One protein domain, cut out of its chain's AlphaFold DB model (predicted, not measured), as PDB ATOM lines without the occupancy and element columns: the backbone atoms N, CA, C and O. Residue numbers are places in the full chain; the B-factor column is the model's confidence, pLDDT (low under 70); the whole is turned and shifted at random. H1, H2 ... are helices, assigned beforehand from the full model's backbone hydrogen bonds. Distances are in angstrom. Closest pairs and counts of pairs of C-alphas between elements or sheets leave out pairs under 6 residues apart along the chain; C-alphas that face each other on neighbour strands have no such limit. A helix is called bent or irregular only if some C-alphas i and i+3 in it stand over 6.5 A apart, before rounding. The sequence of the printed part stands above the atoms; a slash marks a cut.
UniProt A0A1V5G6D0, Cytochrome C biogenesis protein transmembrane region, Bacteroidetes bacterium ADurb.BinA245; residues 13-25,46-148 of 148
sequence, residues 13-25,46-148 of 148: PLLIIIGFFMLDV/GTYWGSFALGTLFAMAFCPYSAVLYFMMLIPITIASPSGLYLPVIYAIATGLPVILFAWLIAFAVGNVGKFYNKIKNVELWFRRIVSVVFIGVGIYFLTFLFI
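This is residues 13 to 25 and 46 to 148 of the 148 residues of the protein "Cytochrome C biogenesis protein transmembrane region" of Bacteroidetes bacterium ADurb.BinA245 (UniProt A0A1V5G6D0). Three long helices, H2, H3 and H4, run lengthwise in a flat slab, nearly in line with one another, and the short helix H1 lies alongside H4 and packs on both H4 and H2. H2 and H3 make a long helical hairpin, and after a tight turn H4 folds back so that its first part packs on H2. The printed part has 116 residues with four named helices, in the order H1, H2, H3, H4, and no named strand; the class is all helix. The whole is loose, with a radius of gyration of the C-alphas of 17.0 A, and its C-alphas span 51 by 33 by 15 A.

H1, residues 13 to 23, touches H4, residues 116 to 146, opposite ways at a shallow tilt of 20 degrees; their closest C-alphas, of Gly 19 and Ser 132, are 5.3 A apart. H1 also touches H2, residues 47 to 80, at residues 61 to 68 of H2 alone, opposite ways at a shallow tilt of 9 degrees, with Leu 15 and Val 68 closest at 6.9 A between C-alphas. H2 and H4 are hubs, each touching three other helices, and H1, H2 and H4 form a bundle, helices side by side. Residues 47 to 61 of H2 touch residues 117 to 128 of H4, the same way at a shallow tilt of 20 degrees; the closest C-alphas, of Leu 54 and Lys 121, are 7.0 A apart. H2 and H3, residues 82 to 112, form a hairpin and touch, opposite ways at a shallow tilt of 12 degrees, with the C-alphas of Thr 78 and Gly 84 closest at 3.7 A. H3 and H4 touch only at the corner by their link, where the C-alphas of Val 110 and Tyr 117 are closest at 6.9 A. H1 and H3 are apart. In H1 and H4 every O i to N i+4 pair is within hydrogen-bond range, in H2 23 of 30 and in H3 20 of 27.

H1 begins at C-alpha 13 at (14.255, 58.517, 77.655). H2 is 49.7 A long from C-alpha 47 at (30.834, 31.086, 100.644) to C-alpha 80, with a kink of 26 degrees near residue 70; it is neither bent nor irregular, but only just, as C-alphas 72 and 75 are 6.2 A apart. H3 is 49.4 A long and irregular, with C-alphas 82 and 85 7.3 A apart. H4, 44.6 A long, ends at C-alpha 146 at (9.173, 58.132, 67.623).

The C-alphas farthest apart, of Gly 46 and Ile 148, are 54.0 A apart. Residues 26 to 45 are not printed, and C-alphas 25 and 46 across this cut are 28.4 A apart. The links H2 to H3 and H3 to H4 are tight. The mean pLDDT of the printed part is 70.1, and 51 residues are under 70: 21 to 25, 46 to 54, 76 to 85, 109 to 128 and 142 to 148.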
ATOM      1  N   PRO A  13      13.250  57.907  76.791       74.00
ATOM      2  CA  PRO A  13      14.255  58.517  77.655       74.00
ATOM      3  C   PRO A  13      14.375  57.819  79.014       74.00
ATOM      4  O   PRO A  13      15.495  57.661  79.501       74.00
ATOM      5  N   LEU A  14      13.278  57.331  79.609       73.94
ATOM      6  CA  LEU A  14      13.355  56.596  80.877       73.94
ATOM      7  C   LEU A  14      14.074  55.244  80.712       73.94
ATOM      8  O   LEU A  14      14.895  54.885  81.559       73.94
ATOM      9  N   LEU A  15      13.816  54.521  79.610       70.81
ATOM     10  CA  LEU A  15      14.509  53.268  79.278       70.81
ATOM     11  C   LEU A  15      16.020  53.481  79.154       70.81
ATOM     12  O   LEU A  15      16.802  52.677  79.660       70.81
ATOM     13  N   ILE A  16      16.426  54.577  78.506       72.12
ATOM     14  CA  ILE A  16      17.836  54.937  78.350       72.12
ATOM     15  C   ILE A  16      18.451  55.311  79.693       72.12
ATOM     16  O   ILE A  16      19.518  54.794  80.004       72.12
ATOM     17  N   ILE A  17      17.802  56.151  80.503       76.94
ATOM     18  CA  ILE A  17      18.330  56.561  81.816       76.94
ATOM     19  C   ILE A  17      18.567  55.337  82.703       76.94
ATOM     20  O   ILE A  17      19.635  55.200  83.297       76.94
ATOM     21  N   ILE A  18      17.603  54.417  82.757       72.12
ATOM     22  CA  ILE A  18      17.689  53.218  83.598       72.12
ATOM     23  C   ILE A  18      18.683  52.212  83.012       72.12
ATOM     24  O   ILE A  18      19.477  51.646  83.759       72.12
ATOM     25  N   GLY A  19      18.711  52.043  81.686       70.38
ATOM     26  CA  GLY A  19      19.719  51.235  80.997       70.38
ATOM     27  C   GLY A  19      21.138  51.759  81.220       70.38
ATOM     28  O   GLY A  19      22.045  50.971  81.464       70.38
ATOM     29  N   PHE A  20      21.325  53.081  81.221       71.44
ATOM     30  CA  PHE A  20      22.597  53.753  81.492       71.44
ATOM     31  C   PHE A  20      23.008  53.630  82.966       71.44
ATOM     32  O   PHE A  20      24.175  53.361  83.254       71.44
ATOM     33  N   PHE A  21      22.050  53.744  83.892       68.44
ATOM     34  CA  PHE A  21      22.266  53.524  85.326       68.44
ATOM     35  C   PHE A  21      22.665  52.068  85.620       68.44
ATOM     36  O   PHE A  21      23.604  51.825  86.371       68.44
ATOM     37  N   MET A  22      22.023  51.089  84.967       63.47
ATOM     38  CA  MET A  22      22.390  49.666  85.067       63.47
ATOM     39  C   MET A  22      23.738  49.343  84.418       63.47
ATOM     40  O   MET A  22      24.417  48.403  84.847       63.47
ATOM     41  N   LEU A  23      24.124  50.102  83.387       60.00
ATOM     42  CA  LEU A  23      25.405  49.922  82.716       60.00
ATOM     43  C   LEU A  23      26.582  50.360  83.582       60.00
ATOM     44  O   LEU A  23      27.686  49.909  83.272       60.00
ATOM     45  N   ASP A  24      26.341  51.166  84.636       57.31
ATOM     46  CA  ASP A  24      27.311  51.604  85.655       57.31
ATOM     47  C   ASP A  24      28.712  51.683  85.029       57.31
ATOM     48  O   ASP A  24      29.636  50.938  85.370       57.31
ATOM     49  N   VAL A  25      28.805  52.495  83.962       46.84
ATOM     50  CA  VAL A  25      29.880  52.487  82.943       46.84
ATOM     51  C   VAL A  25      31.267  52.715  83.572       46.84
ATOM     52  O   VAL A  25      32.299  52.449  82.959       46.84
ATOM     53  N   GLY A  46      33.826  32.289 103.617       46.16
ATOM     54  CA  GLY A  46      32.592  33.048 103.460       46.16
ATOM     55  C   GLY A  46      31.843  32.802 102.162       46.16
ATOM     56  O   GLY A  46      31.316  33.751 101.591       46.16
ATOM     57  N   THR A  47      31.747  31.545 101.715       56.47
ATOM     58  CA  THR A  47      30.834  31.086 100.644       56.47
ATOM     59  C   THR A  47      29.422  31.690 100.768       56.47
ATOM     60  O   THR A  47      28.748  31.918  99.770       56.47
ATOM     61  N   TYR A  48      29.000  32.031 101.991       56.56
ATOM     62  CA  TYR A  48      27.698  32.617 102.312       56.56
ATOM     63  C   TYR A  48      27.508  34.069 101.835       56.56
ATOM     64  O   TYR A  48      26.462  34.412 101.283       56.56
ATOM     65  N   TRP A  49      28.516  34.933 102.007       58.00
ATOM     66  CA  TRP A  49      28.395  36.367 101.689       58.00
ATOM     67  C   TRP A  49      28.368  36.621 100.181       58.00
ATOM     68  O   TRP A  49      27.732  37.554  99.694       58.00
ATOM     69  N   GLY A  50      29.010  35.725  99.434       62.91
ATOM     70  CA  GLY A  50      28.927  35.699  97.990       62.91
ATOM     71  C   GLY A  50      27.502  35.428  97.489       62.91
ATOM     72  O   GLY A  50      26.945  36.223  96.727       62.91
ATOM     73  N   SER A  51      26.900  34.305  97.873       66.12
ATOM     74  CA  SER A  51      25.569  33.924  97.373       66.12
ATOM     75  C   SER A  51      24.509  34.984  97.676       66.12
ATOM     76  O   SER A  51      23.648  35.253  96.842       66.12
ATOM     77  N   PHE A  52      24.645  35.657  98.820       69.19
ATOM     78  CA  PHE A  52      23.804  36.788  99.189       69.19
ATOM     79  C   PHE A  52      23.991  37.996  98.253       69.19
ATOM     80  O   PHE A  52      23.017  38.487  97.686       69.19
ATOM     81  N   ALA A  53      25.234  38.431  98.010       67.31
ATOM     82  CA  ALA A  53      25.522  39.565  97.128       67.31
ATOM     83  C   ALA A  53      25.058  39.335  95.676       67.31
ATOM     84  O   ALA A  53      24.571  40.263  95.029       67.31
ATOM     85  N   LEU A  54      25.176  38.095  95.187       66.06
ATOM     86  CA  LEU A  54      24.724  37.683  93.853       66.06
ATOM     87  C   LEU A  54      23.193  37.805  93.722       66.06
ATOM     88  O   LEU A  54      22.682  38.377  92.761       66.06
ATOM     89  N   GLY A  55      22.457  37.316  94.728       72.94
ATOM     90  CA  GLY A  55      20.997  37.411  94.775       72.94
ATOM     91  C   GLY A  55      20.498  38.856  94.838       72.94
ATOM     92  O   GLY A  55      19.575  39.222  94.108       72.94
ATOM     93  N   THR A  56      21.138  39.707  95.647       75.00
ATOM     94  CA  THR A  56      20.789  41.135  95.743       75.00
ATOM     95  C   THR A  56      21.007  41.868  94.420       75.00
ATOM     96  O   THR A  56      20.134  42.619  93.986       75.00
ATOM     97  N   LEU A  57      22.139  41.636  93.749       70.62
ATOM     98  CA  LEU A  57      22.433  42.251  92.452       70.62
ATOM     99  C   LEU A  57      21.442  41.816  91.367       70.62
ATOM    100  O   LEU A  57      21.025  42.645  90.556       70.62
ATOM    101  N   PHE A  58      21.039  40.543  91.367       72.81
ATOM    102  CA  PHE A  58      20.028  40.034  90.443       72.81
ATOM    103  C   PHE A  58      18.669  40.701  90.698       72.81
ATOM    104  O   PHE A  58      18.081  41.266  89.779       72.81
ATOM    105  N   ALA A  59      18.203  40.752  91.949       81.06
ATOM    106  CA  ALA A  59      16.955  41.436  92.292       81.06
ATOM    107  C   ALA A  59      16.978  42.921  91.881       81.06
ATOM    108  O   ALA A  59      16.020  43.418  91.287       81.06
ATOM    109  N   MET A  60      18.095  43.613  92.121       74.12
ATOM    110  CA  MET A  60      18.258  45.031  91.798       74.12
ATOM    111  C   MET A  60      18.370  45.309  90.290       74.12
ATOM    112  O   MET A  60      18.087  46.423  89.874       74.12
ATOM    113  N   ALA A  61      18.752  44.328  89.466       74.62
ATOM    114  CA  ALA A  61      18.768  44.456  88.006       74.62
ATOM    115  C   ALA A  61      17.407  44.119  87.370       74.62
ATOM    116  O   ALA A  61      16.968  44.795  86.441       74.62
ATOM    117  N   PHE A  62      16.709  43.101  87.880       76.94
ATOM    118  CA  PHE A  62      15.411  42.685  87.335       76.94
ATOM    119  C   PHE A  62      14.259  43.601  87.767       76.94
ATOM    120  O   PHE A  62      13.349  43.841  86.978       76.94
ATOM    121  N   CYS A  63      14.298  44.156  88.982       78.38
ATOM    122  CA  CYS A  63      13.251  45.050  89.483       78.38
ATOM    123  C   CYS A  63      13.069  46.336  88.643       78.38
ATOM    124  O   CYS A  63      11.939  46.599  88.225       78.38
ATOM    125  N   PRO A  64      14.125  47.113  88.308       78.31
ATOM    126  CA  PRO A  64      13.966  48.302  87.474       78.31
ATOM    127  C   PRO A  64      13.558  47.942  86.042       78.31
ATOM    128  O   PRO A  64      12.775  48.667  85.440       78.31
ATOM    129  N   TYR A  65      14.005  46.801  85.512       76.00
ATOM    130  CA  TYR A  65      13.604  46.319  84.190       76.00
ATOM    131  C   TYR A  65      12.104  46.003  84.108       76.00
ATOM    132  O   TYR A  65      11.399  46.545  83.252       76.00
ATOM    133  N   SER A  66      11.605  45.164  85.021       79.88
ATOM    134  CA  SER A  66      10.192  44.783  85.064       79.88
ATOM    135  C   SER A  66       9.294  45.980  85.362       79.88
ATOM    136  O   SER A  66       8.224  46.088  84.771       79.88
ATOM    137  N   ALA A  67       9.730  46.905  86.227       79.75
ATOM    138  CA  ALA A  67       9.001  48.142  86.487       79.75
ATOM    139  C   ALA A  67       8.874  48.977  85.210       79.75
ATOM    140  O   ALA A  67       7.768  49.363  84.842       79.75
ATOM    141  N   VAL A  68       9.973  49.195  84.488       77.81
ATOM    142  CA  VAL A  68       9.924  49.935  83.227       77.81
ATOM    143  C   VAL A  68       8.978  49.248  82.259       77.81
ATOM    144  O   VAL A  68       8.006  49.875  81.878       77.81
ATOM    145  N   LEU A  69       9.167  47.969  81.925       77.31
ATOM    146  CA  LEU A  69       8.280  47.286  80.976       77.31
ATOM    147  C   LEU A  69       6.804  47.294  81.402       77.31
ATOM    148  O   LEU A  69       5.926  47.463  80.560       77.31
ATOM    149  N   TYR A  70       6.518  47.165  82.693       76.94
ATOM    150  CA  TYR A  70       5.154  47.194  83.208       76.94
ATOM    151  C   TYR A  70       4.512  48.585  83.103       76.94
ATOM    152  O   TYR A  70       3.439  48.739  82.517       76.94
ATOM    153  N   PHE A  71       5.175  49.614  83.639       73.94
ATOM    154  CA  PHE A  71       4.651  50.982  83.644       73.94
ATOM    155  C   PHE A  71       4.645  51.610  82.248       73.94
ATOM    156  O   PHE A  71       3.807  52.460  81.955       73.94
ATOM    157  N   MET A  72       5.557  51.167  81.389       70.06
ATOM    158  CA  MET A  72       5.723  51.689  80.044       70.06
ATOM    159  C   MET A  72       4.862  50.966  79.020       70.06
ATOM    160  O   MET A  72       4.192  51.621  78.240       70.06
ATOM    161  N   MET A  73       4.856  49.635  78.989       71.12
ATOM    162  CA  MET A  73       4.146  48.902  77.940       71.12
ATOM    163  C   MET A  73       2.735  48.529  78.379       71.12
ATOM    164  O   MET A  73       1.779  48.755  77.643       71.12
ATOM    165  N   LEU A  74       2.578  47.980  79.584       70.81
ATOM    166  CA  LEU A  74       1.288  47.433  79.994       70.81
ATOM    167  C   LEU A  74       0.279  48.526  80.342       70.81
ATOM    168  O   LEU A  74      -0.849  48.449  79.870       70.81
ATOM    169  N   ILE A  75       0.664  49.555  81.099       72.00
ATOM    170  CA  ILE A  75      -0.260  50.631  81.501       72.00
ATOM    171  C   ILE A  75      -0.926  51.347  80.308       72.00
ATOM    172  O   ILE A  75      -2.151  51.421  80.294       72.00
ATOM    173  N   PRO A  76      -0.225  51.851  79.273       67.50
ATOM    174  CA  PRO A  76      -0.908  52.509  78.153       67.50
ATOM    175  C   PRO A  76      -1.833  51.570  77.369       67.50
ATOM    176  O   PRO A  76      -2.851  52.028  76.850       67.50
ATOM    177  N   ILE A  77      -1.523  50.268  77.320       69.06
ATOM    178  CA  ILE A  77      -2.359  49.252  76.665       69.06
ATOM    179  C   ILE A  77      -3.603  48.943  77.507       69.06
ATOM    180  O   ILE A  77      -4.693  48.782  76.953       69.06
ATOM    181  N   THR A  78      -3.479  48.895  78.837       67.88
ATOM    182  CA  THR A  78      -4.615  48.595  79.715       67.88
ATOM    183  C   THR A  78      -5.645  49.715  79.768       67.88
ATOM    184  O   THR A  78      -6.831  49.437  79.921       67.88
ATOM    185  N   ILE A  79      -5.226  50.971  79.604       65.62
ATOM    186  CA  ILE A  79      -6.143  52.121  79.586       65.62
ATOM    187  C   ILE A  79      -6.889  52.218  78.242       65.62
ATOM    188  O   ILE A  79      -7.978  52.785  78.178       65.62
ATOM    189  N   ALA A  80      -6.320  51.672  77.161       65.69
ATOM    190  CA  ALA A  80      -6.914  51.703  75.825       65.69
ATOM    191  C   ALA A  80      -7.991  50.623  75.601       65.69
ATOM    192  O   ALA A  80      -8.850  50.807  74.740       65.69
ATOM    193  N   SER A  81      -7.975  49.530  76.376       60.41
ATOM    194  CA  SER A  81      -8.874  48.384  76.181       60.41
ATOM    195  C   SER A  81      -9.348  47.776  77.512       60.41
ATOM    196  O   SER A  81      -8.515  47.473  78.365       60.41
ATOM    197  N   PRO A  82     -10.651  47.466  77.686       60.09
ATOM    198  CA  PRO A  82     -11.190  46.856  78.914       60.09
ATOM    199  C   PRO A  82     -10.625  45.454  79.222       60.09
ATOM    200  O   PRO A  82     -10.698  44.987  80.355       60.09
ATOM    201  N   SER A  83      -9.987  44.799  78.248       60.50
ATOM    202  CA  SER A  83      -9.240  43.540  78.411       60.50
ATOM    203  C   SER A  83      -7.883  43.708  79.117       60.50
ATOM    204  O   SER A  83      -7.178  42.726  79.356       60.50
ATOM    205  N   GLY A  84      -7.497  44.945  79.445       59.03
ATOM    206  CA  GLY A  84      -6.192  45.313  79.983       59.03
ATOM    207  C   GLY A  84      -5.801  44.614  81.280       59.03
ATOM    208  O   GLY A  84      -4.626  44.335  81.485       59.03
ATOM    209  N   LEU A  85      -6.762  44.270  82.137       66.12
ATOM    210  CA  LEU A  85      -6.481  43.717  83.466       66.12
ATOM    211  C   LEU A  85      -5.756  42.355  83.429       66.12
ATOM    212  O   LEU A  85      -5.029  42.021  84.362       66.12
ATOM    213  N   TYR A  86      -5.900  41.593  82.339       73.56
ATOM    214  CA  TYR A  86      -5.253  40.286  82.180       73.56
ATOM    215  C   TYR A  86      -3.772  40.373  81.790       73.56
ATOM    216  O   TYR A  86      -2.992  39.499  82.177       73.56
ATOM    217  N   LEU A  87      -3.355  41.418  81.063       74.62
ATOM    218  CA  LEU A  87      -1.967  41.551  80.601       74.62
ATOM    219  C   LEU A  87      -0.952  41.600  81.764       74.62
ATOM    220  O   LEU A  87       0.016  40.842  81.718       74.62
ATOM    221  N   PRO A  88      -1.157  42.417  82.820       80.44
ATOM    222  CA  PRO A  88      -0.341  42.436  84.036       80.44
ATOM    223  C   PRO A  88      -0.104  41.078  84.671       80.44
ATOM    224  O   PRO A  88       1.021  40.751  85.046       80.44
ATOM    225  N   VAL A  89      -1.171  40.292  84.784       82.25
ATOM    226  CA  VAL A  89      -1.153  39.005  85.472       82.25
ATOM    227  C   VAL A  89      -0.359  37.994  84.654       82.25
ATOM    228  O   VAL A  89       0.527  37.327  85.184       82.25
ATOM    229  N   ILE A  90      -0.607  37.936  83.343       85.75
ATOM    230  CA  ILE A  90       0.119  37.045  82.433       85.75
ATOM    231  C   ILE A  90       1.599  37.440  82.363       85.75
ATOM    232  O   ILE A  90       2.457  36.564  82.426       85.75
ATOM    233  N   TYR A  91       1.914  38.737  82.301       83.56
ATOM    234  CA  TYR A  91       3.295  39.227  82.316       83.56
ATOM    235  C   TYR A  91       4.027  38.848  83.611       83.56
ATOM    236  O   TYR A  91       5.162  38.369  83.555       83.56
ATOM    237  N   ALA A  92       3.381  39.005  84.770       83.88
ATOM    238  CA  ALA A  92       3.956  38.621  86.059       83.88
ATOM    239  C   ALA A  92       4.224  37.108  86.140       83.88
ATOM    240  O   ALA A  92       5.301  36.698  86.568       83.88
ATOM    241  N   ILE A  93       3.291  36.273  85.671       88.12
ATOM    242  CA  ILE A  93       3.471  34.813  85.646       88.12
ATOM    243  C   ILE A  93       4.586  34.421  84.661       88.12
ATOM    244  O   ILE A  93       5.475  33.641  85.007       88.12
ATOM    245  N   ALA A  94       4.580  35.003  83.459       86.06
ATOM    246  CA  ALA A  94       5.555  34.710  82.412       86.06
ATOM    247  C   ALA A  94       6.984  35.131  82.792       86.06
ATOM    248  O   ALA A  94       7.931  34.433  82.444       86.06
ATOM    249  N   THR A  95       7.154  36.239  83.522       84.25
ATOM    250  CA  THR A  95       8.465  36.714  84.006       84.25
ATOM    251  C   THR A  95       8.891  36.084  85.331       84.25
ATOM    252  O   THR A  95      10.088  35.923  85.567       84.25
ATOM    253  N   GLY A  96       7.953  35.654  86.174       85.50
ATOM    254  CA  GLY A  96       8.260  34.922  87.404       85.50
ATOM    255  C   GLY A  96       8.889  33.555  87.132       85.50
ATOM    256  O   GLY A  96       9.820  33.153  87.830       85.50
ATOM    257  N   LEU A  97       8.444  32.872  86.074       89.62
ATOM    258  CA  LEU A  97       8.944  31.551  85.691       89.62
ATOM    259  C   LEU A  97      10.468  31.515  85.419       89.62
ATOM    260  O   LEU A  97      11.152  30.703  86.049       89.62
ATOM    261  N   PRO A  98      11.049  32.385  84.564       82.06
ATOM    262  CA  PRO A  98      12.493  32.414  84.362       82.06
ATOM    263  C   PRO A  98      13.241  32.828  85.632       82.06
ATOM    264  O   PRO A  98      14.291  32.260  85.921       82.06
ATOM    265  N   VAL A  99      12.703  33.758  86.431       83.19
ATOM    266  CA  VAL A  99      13.342  34.200  87.685       83.19
ATOM    267  C   VAL A  99      13.457  33.050  88.690       83.19
ATOM    268  O   VAL A  99      14.527  32.840  89.259       83.19
ATOM    269  N   ILE A 100      12.391  32.267  88.867       86.25
ATOM    270  CA  ILE A 100      12.378  31.086  89.745       86.25
ATOM    271  C   ILE A 100      13.355  30.016  89.248       86.25
ATOM    272  O   ILE A 100      14.085  29.431  90.050       86.25
ATOM    273  N   LEU A 101      13.423  29.802  87.932       86.50
ATOM    274  CA  LEU A 101      14.348  28.845  87.327       86.50
ATOM    275  C   LEU A 101      15.811  29.236  87.593       86.50
ATOM    276  O   LEU A 101      16.601  28.398  88.035       86.50
ATOM    277  N   PHE A 102      16.167  30.511  87.404       79.81
ATOM    278  CA  PHE A 102      17.510  31.006  87.723       79.81
ATOM    279  C   PHE A 102      17.816  30.937  89.222       79.81
ATOM    280  O   PHE A 102      18.917  30.533  89.590       79.81
ATOM    281  N   ALA A 103      16.858  31.273  90.090       82.12
ATOM    282  CA  ALA A 103      17.036  31.177  91.537       82.12
ATOM    283  C   ALA A 103      17.327  29.733  91.984       82.12
ATOM    284  O   ALA A 103      18.246  29.508  92.773       82.12
ATOM    285  N   TRP A 104      16.604  28.752  91.435       81.69
ATOM    286  CA  TRP A 104      16.837  27.335  91.720       81.69
ATOM    287  C   TRP A 104      18.200  26.859  91.207       81.69
ATOM    288  O   TRP A 104      18.942  26.207  91.942       81.69
ATOM    289  N   LEU A 105      18.580  27.258  89.987       77.69
ATOM    290  CA  LEU A 105      19.884  26.926  89.405       77.69
ATOM    291  C   LEU A 105      21.043  27.498  90.238       77.69
ATOM    292  O   LEU A 105      22.040  26.813  90.472       77.69
ATOM    293  N   ILE A 106      20.901  28.734  90.724       72.44
ATOM    294  CA  ILE A 106      21.880  29.378  91.606       72.44
ATOM    295  C   ILE A 106      21.942  28.646  92.950       72.44
ATOM    296  O   ILE A 106      23.040  28.328  93.401       72.44
ATOM    297  N   ALA A 107      20.802  28.321  93.569       74.00
ATOM    298  CA  ALA A 107      20.766  27.583  94.832       74.00
ATOM    299  C   ALA A 107      21.465  26.215  94.722       74.00
ATOM    300  O   ALA A 107      22.252  25.844  95.596       74.00
ATOM    301  N   PHE A 108      21.255  25.505  93.611       71.88
ATOM    302  CA  PHE A 108      21.892  24.215  93.344       71.88
ATOM    303  C   PHE A 108      23.402  24.354  93.085       71.88
ATOM    304  O   PHE A 108      24.205  23.566  93.584       71.88
ATOM    305  N   ALA A 109      23.815  25.396  92.354       68.62
ATOM    306  CA  ALA A 109      25.223  25.667  92.069       68.62
ATOM    307  C   ALA A 109      26.011  26.135  93.309       68.62
ATOM    308  O   ALA A 109      27.199  25.828  93.443       68.62
ATOM    309  N   VAL A 110      25.349  26.835  94.235       61.78
ATOM    310  CA  VAL A 110      25.909  27.251  95.531       61.78
ATOM    311  C   VAL A 110      26.151  26.051  96.450       61.78
ATOM    312  O   VAL A 110      27.131  26.055  97.192       61.78
ATOM    313  N   GLY A 111      25.312  25.014  96.369       59.09
ATOM    314  CA  GLY A 111      25.447  23.809  97.188       59.09
ATOM    315  C   GLY A 111      26.688  22.964  96.888       59.09
ATOM    316  O   GLY A 111      27.153  22.269  97.786       59.09
ATOM    317  N   ASN A 112      27.247  23.024  95.667       53.62
ATOM    318  CA  ASN A 112      28.206  21.999  95.240       53.62
ATOM    319  C   ASN A 112      29.690  22.407  95.176       53.62
ATOM    320  O   ASN A 112      30.518  21.524  95.347       53.62
ATOM    321  N   VAL A 113      30.116  23.665  94.954       54.16
ATOM    322  CA  VAL A 113      31.573  23.975  94.925       54.16
ATOM    323  C   VAL A 113      31.899  25.478  95.078       54.16
ATOM    324  O   VAL A 113      31.552  26.299  94.228       54.16
ATOM    325  N   GLY A 114      32.742  25.837  96.055       53.47
ATOM    326  CA  GLY A 114      33.276  27.204  96.238       53.47
ATOM    327  C   GLY A 114      34.127  27.762  95.078       53.47
ATOM    328  O   GLY A 114      34.343  28.967  94.996       53.47
ATOM    329  N   LYS A 115      34.571  26.923  94.128       53.59
ATOM    330  CA  LYS A 115      35.291  27.344  92.906       53.59
ATOM    331  C   LYS A 115      34.360  27.758  91.757       53.59
ATOM    332  O   LYS A 115      34.759  28.568  90.922       53.59
ATOM    333  N   PHE A 116      33.122  27.257  91.716       53.38
ATOM    334  CA  PHE A 116      32.137  27.669  90.706       53.38
ATOM    335  C   PHE A 116      31.546  29.051  91.005       53.38
ATOM    336  O   PHE A 116      31.127  29.745  90.084       53.38
ATOM    337  N   TYR A 117      31.617  29.501  92.259       54.06
ATOM    338  CA  TYR A 117      31.137  30.811  92.687       54.06
ATOM    339  C   TYR A 117      31.819  31.980  91.940       54.06
ATOM    340  O   TYR A 117      31.151  32.896  91.459       54.06
ATOM    341  N   ASN A 118      33.141  31.912  91.730       55.44
ATOM    342  CA  ASN A 118      33.862  32.939  90.963       55.44
ATOM    343  C   ASN A 118      33.478  32.944  89.472       55.44
ATOM    344  O   ASN A 118      33.415  34.012  88.859       55.44
ATOM    345  N   LYS A 119      33.166  31.777  88.885       56.19
ATOM    346  CA  LYS A 119      32.619  31.714  87.520       56.19
ATOM    347  C   LYS A 119      31.203  32.288  87.460       56.19
ATOM    348  O   LYS A 119      30.919  33.050  86.544       56.19
ATOM    349  N   ILE A 120      30.353  31.986  88.441       61.12
ATOM    350  CA  ILE A 120      28.970  32.480  88.519       61.12
ATOM    351  C   ILE A 120      28.936  34.009  88.627       61.12
ATOM    352  O   ILE A 120      28.198  34.656  87.890       61.12
ATOM    353  N   LYS A 121      29.810  34.607  89.445       56.81
ATOM    354  CA  LYS A 121      29.959  36.067  89.540       56.81
ATOM    355  C   LYS A 121      30.340  36.713  88.199       56.81
ATOM    356  O   LYS A 121      29.862  37.797  87.868       56.81
ATOM    357  N   ASN A 122      31.196  36.051  87.419       61.28
ATOM    358  CA  ASN A 122      31.598  36.541  86.102       61.28
ATOM    359  C   ASN A 122      30.463  36.398  85.068       61.28
ATOM    360  O   ASN A 122      30.266  37.290  84.246       61.28
ATOM    361  N   VAL A 123      29.682  35.312  85.146       64.06
ATOM    362  CA  VAL A 123      28.484  35.091  84.317       64.06
ATOM    363  C   VAL A 123      27.405  36.133  84.615       64.06
ATOM    364  O   VAL A 123      26.833  36.685  83.683       64.06
ATOM    365  N   GLU A 124      27.172  36.475  85.882       63.19
ATOM    366  CA  GLU A 124      26.179  37.486  86.275       63.19
ATOM    367  C   GLU A 124      26.542  38.889  85.752       63.19
ATOM    368  O   GLU A 124      25.692  39.606  85.221       63.19
ATOM    369  N   LEU A 125      27.825  39.268  85.822       63.91
ATOM    370  CA  LEU A 125      28.331  40.518  85.238       63.91
ATOM    371  C   LEU A 125      28.145  40.563  83.720       63.91
ATOM    372  O   LEU A 125      27.786  41.608  83.171       63.91
ATOM    373  N   TRP A 126      28.387  39.441  83.047       65.88
ATOM    374  CA  TRP A 126      28.223  39.332  81.603       65.88
ATOM    375  C   TRP A 126      26.743  39.394  81.203       65.88
ATOM    376  O   TRP A 126      26.385  40.139  80.292       65.88
ATOM    377  N   PHE A 127      25.870  38.716  81.955       67.56
ATOM    378  CA  PHE A 127      24.423  38.725  81.745       67.56
ATOM    379  C   PHE A 127      23.829  40.122  81.954       67.56
ATOM    380  O   PHE A 127      23.134  40.635  81.078       67.56
ATOM    381  N   ARG A 128      24.187  40.803  83.053       69.50
ATOM    382  CA  ARG A 128      23.792  42.201  83.302       69.50
ATOM    383  C   ARG A 128      24.238  43.126  82.167       69.50
ATOM    384  O   ARG A 128      23.467  43.989  81.748       69.50
ATOM    385  N   ARG A 129      25.454  42.940  81.642       70.31
ATOM    386  CA  ARG A 129      25.975  43.740  80.525       70.31
ATOM    387  C   ARG A 129      25.193  43.503  79.233       70.31
ATOM    388  O   ARG A 129      24.851  44.483  78.582       70.31
ATOM    389  N   ILE A 130      24.866  42.255  78.894       73.88
ATOM    390  CA  ILE A 130      24.041  41.955  77.712       73.88
ATOM    391  C   ILE A 130      22.672  42.615  77.834       73.88
ATOM    392  O   ILE A 130      22.270  43.338  76.927       73.88
ATOM    393  N   VAL A 131      21.983  42.417  78.963       71.38
ATOM    394  CA  VAL A 131      20.637  42.971  79.176       71.38
ATOM    395  C   VAL A 131      20.654  44.497  79.077       71.38
ATOM    396  O   VAL A 131      19.799  45.067  78.408       71.38
ATOM    397  N   SER A 132      21.668  45.157  79.649       70.19
ATOM    398  CA  SER A 132      21.811  46.623  79.591       70.19
ATOM    399  C   SER A 132      22.057  47.134  78.166       70.19
ATOM    400  O   SER A 132      21.469  48.132  77.760       70.19
ATOM    401  N   VAL A 133      22.896  46.446  77.383       79.25
ATOM    402  CA  VAL A 133      23.173  46.815  75.982       79.25
ATOM    403  C   VAL A 133      21.931  46.632  75.113       79.25
ATOM    404  O   VAL A 133      21.610  47.519  74.323       79.25
ATOM    405  N   VAL A 134      21.201  45.528  75.291       79.06
ATOM    406  CA  VAL A 134      19.919  45.302  74.607       79.06
ATOM    407  C   VAL A 134      18.920  46.398  74.988       79.06
ATOM    408  O   VAL A 134      18.260  46.942  74.110       79.06
ATOM    409  N   PHE A 135      18.869  46.795  76.263       73.88
ATOM    410  CA  PHE A 135      18.005  47.876  76.745       73.88
ATOM    411  C   PHE A 135      18.289  49.221  76.095       73.88
ATOM    412  O   PHE A 135      17.370  49.891  75.626       73.88
ATOM    413  N   ILE A 136      19.561  49.602  76.031       77.81
ATOM    414  CA  ILE A 136      19.968  50.840  75.368       77.81
ATOM    415  C   ILE A 136      19.673  50.763  73.869       77.81
ATOM    416  O   ILE A 136      19.156  51.727  73.315       77.81
ATOM    417  N   GLY A 137      19.927  49.622  73.221       79.81
ATOM    418  CA  GLY A 137      19.606  49.420  71.807       79.81
ATOM    419  C   GLY A 137      18.112  49.579  71.509       79.81
ATOM    420  O   GLY A 137      17.745  50.304  70.585       79.81
ATOM    421  N   VAL A 138      17.248  48.971  72.327       75.00
ATOM    422  CA  VAL A 138      15.785  49.100  72.210       75.00
ATOM    423  C   VAL A 138      15.327  50.530  72.520       75.00
ATOM    424  O   VAL A 138      14.476  51.059  71.808       75.00
ATOM    425  N   GLY A 139      15.910  51.183  73.530       72.31
ATOM    426  CA  GLY A 139      15.612  52.576  73.874       72.31
ATOM    427  C   GLY A 139      15.986  53.559  72.761       72.31
ATOM    428  O   GLY A 139      15.196  54.446  72.440       72.31
ATOM    429  N   ILE A 140      17.148  53.365  72.127       76.62
ATOM    430  CA  ILE A 140      17.568  54.135  70.948       76.62
ATOM    431  C   ILE A 140      16.606  53.870  69.792       76.62
ATOM    432  O   ILE A 140      16.101  54.826  69.218       76.62
ATOM    433  N   TYR A 141      16.292  52.605  69.488       76.12
ATOM    434  CA  TYR A 141      15.358  52.250  68.414       76.12
ATOM    435  C   TYR A 141      13.988  52.928  68.581       76.12
ATOM    436  O   TYR A 141      13.453  53.480  67.621       76.12
ATOM    437  N   PHE A 142      13.450  52.956  69.805       67.75
ATOM    438  CA  PHE A 142      12.196  53.649  70.111       67.75
ATOM    439  C   PHE A 142      12.288  55.167  69.917       67.75
ATOM    440  O   PHE A 142      11.345  55.767  69.412       67.75
ATOM    441  N   LEU A 143      13.411  55.794  70.283       67.88
ATOM    442  CA  LEU A 143      13.634  57.228  70.068       67.88
ATOM    443  C   LEU A 143      13.718  57.586  68.584       67.88
ATOM    444  O   LEU A 143      13.120  58.578  68.174       67.88
ATOM    445  N   THR A 144      14.410  56.778  67.779       68.94
ATOM    446  CA  THR A 144      14.520  57.016  66.334       68.94
ATOM    447  C   THR A 144      13.187  56.796  65.619       68.94
ATOM    448  O   THR A 144      12.860  57.552  64.712       68.94
ATOM    449  N   PHE A 145      12.399  55.800  66.038       66.12
ATOM    450  CA  PHE A 145      11.069  55.535  65.480       66.12
ATOM    451  C   PHE A 145      10.030  56.590  65.892       66.12
ATOM    452  O   PHE A 145       9.149  56.915  65.109       66.12
ATOM    453  N   LEU A 146      10.125  57.141  67.106       61.25
ATOM    454  CA  LEU A 146       9.173  58.132  67.623       61.25
ATOM    455  C   LEU A 146       9.453  59.569  67.136       61.25
ATOM    456  O   LEU A 146       8.578  60.429  67.250       61.25
ATOM    457  N   PHE A 147      10.662  59.846  66.636       57.59
ATOM    458  CA  PHE A 147      11.045  61.146  66.068       57.59
ATOM    459  C   PHE A 147      10.876  61.220  64.534       57.59
ATOM    460  O   PHE A 147      11.066  62.302  63.978       57.59
ATOM    461  N   ILE A 148      10.527  60.109  63.863       50.12
ATOM    462  CA  ILE A 148      10.181  60.058  62.428       50.12
ATOM    463  C   ILE A 148       8.678  60.272  62.200       50.12
ATOM    464  O   ILE A 148       7.878  59.890  63.086       50.12
TER     465      ILE A 148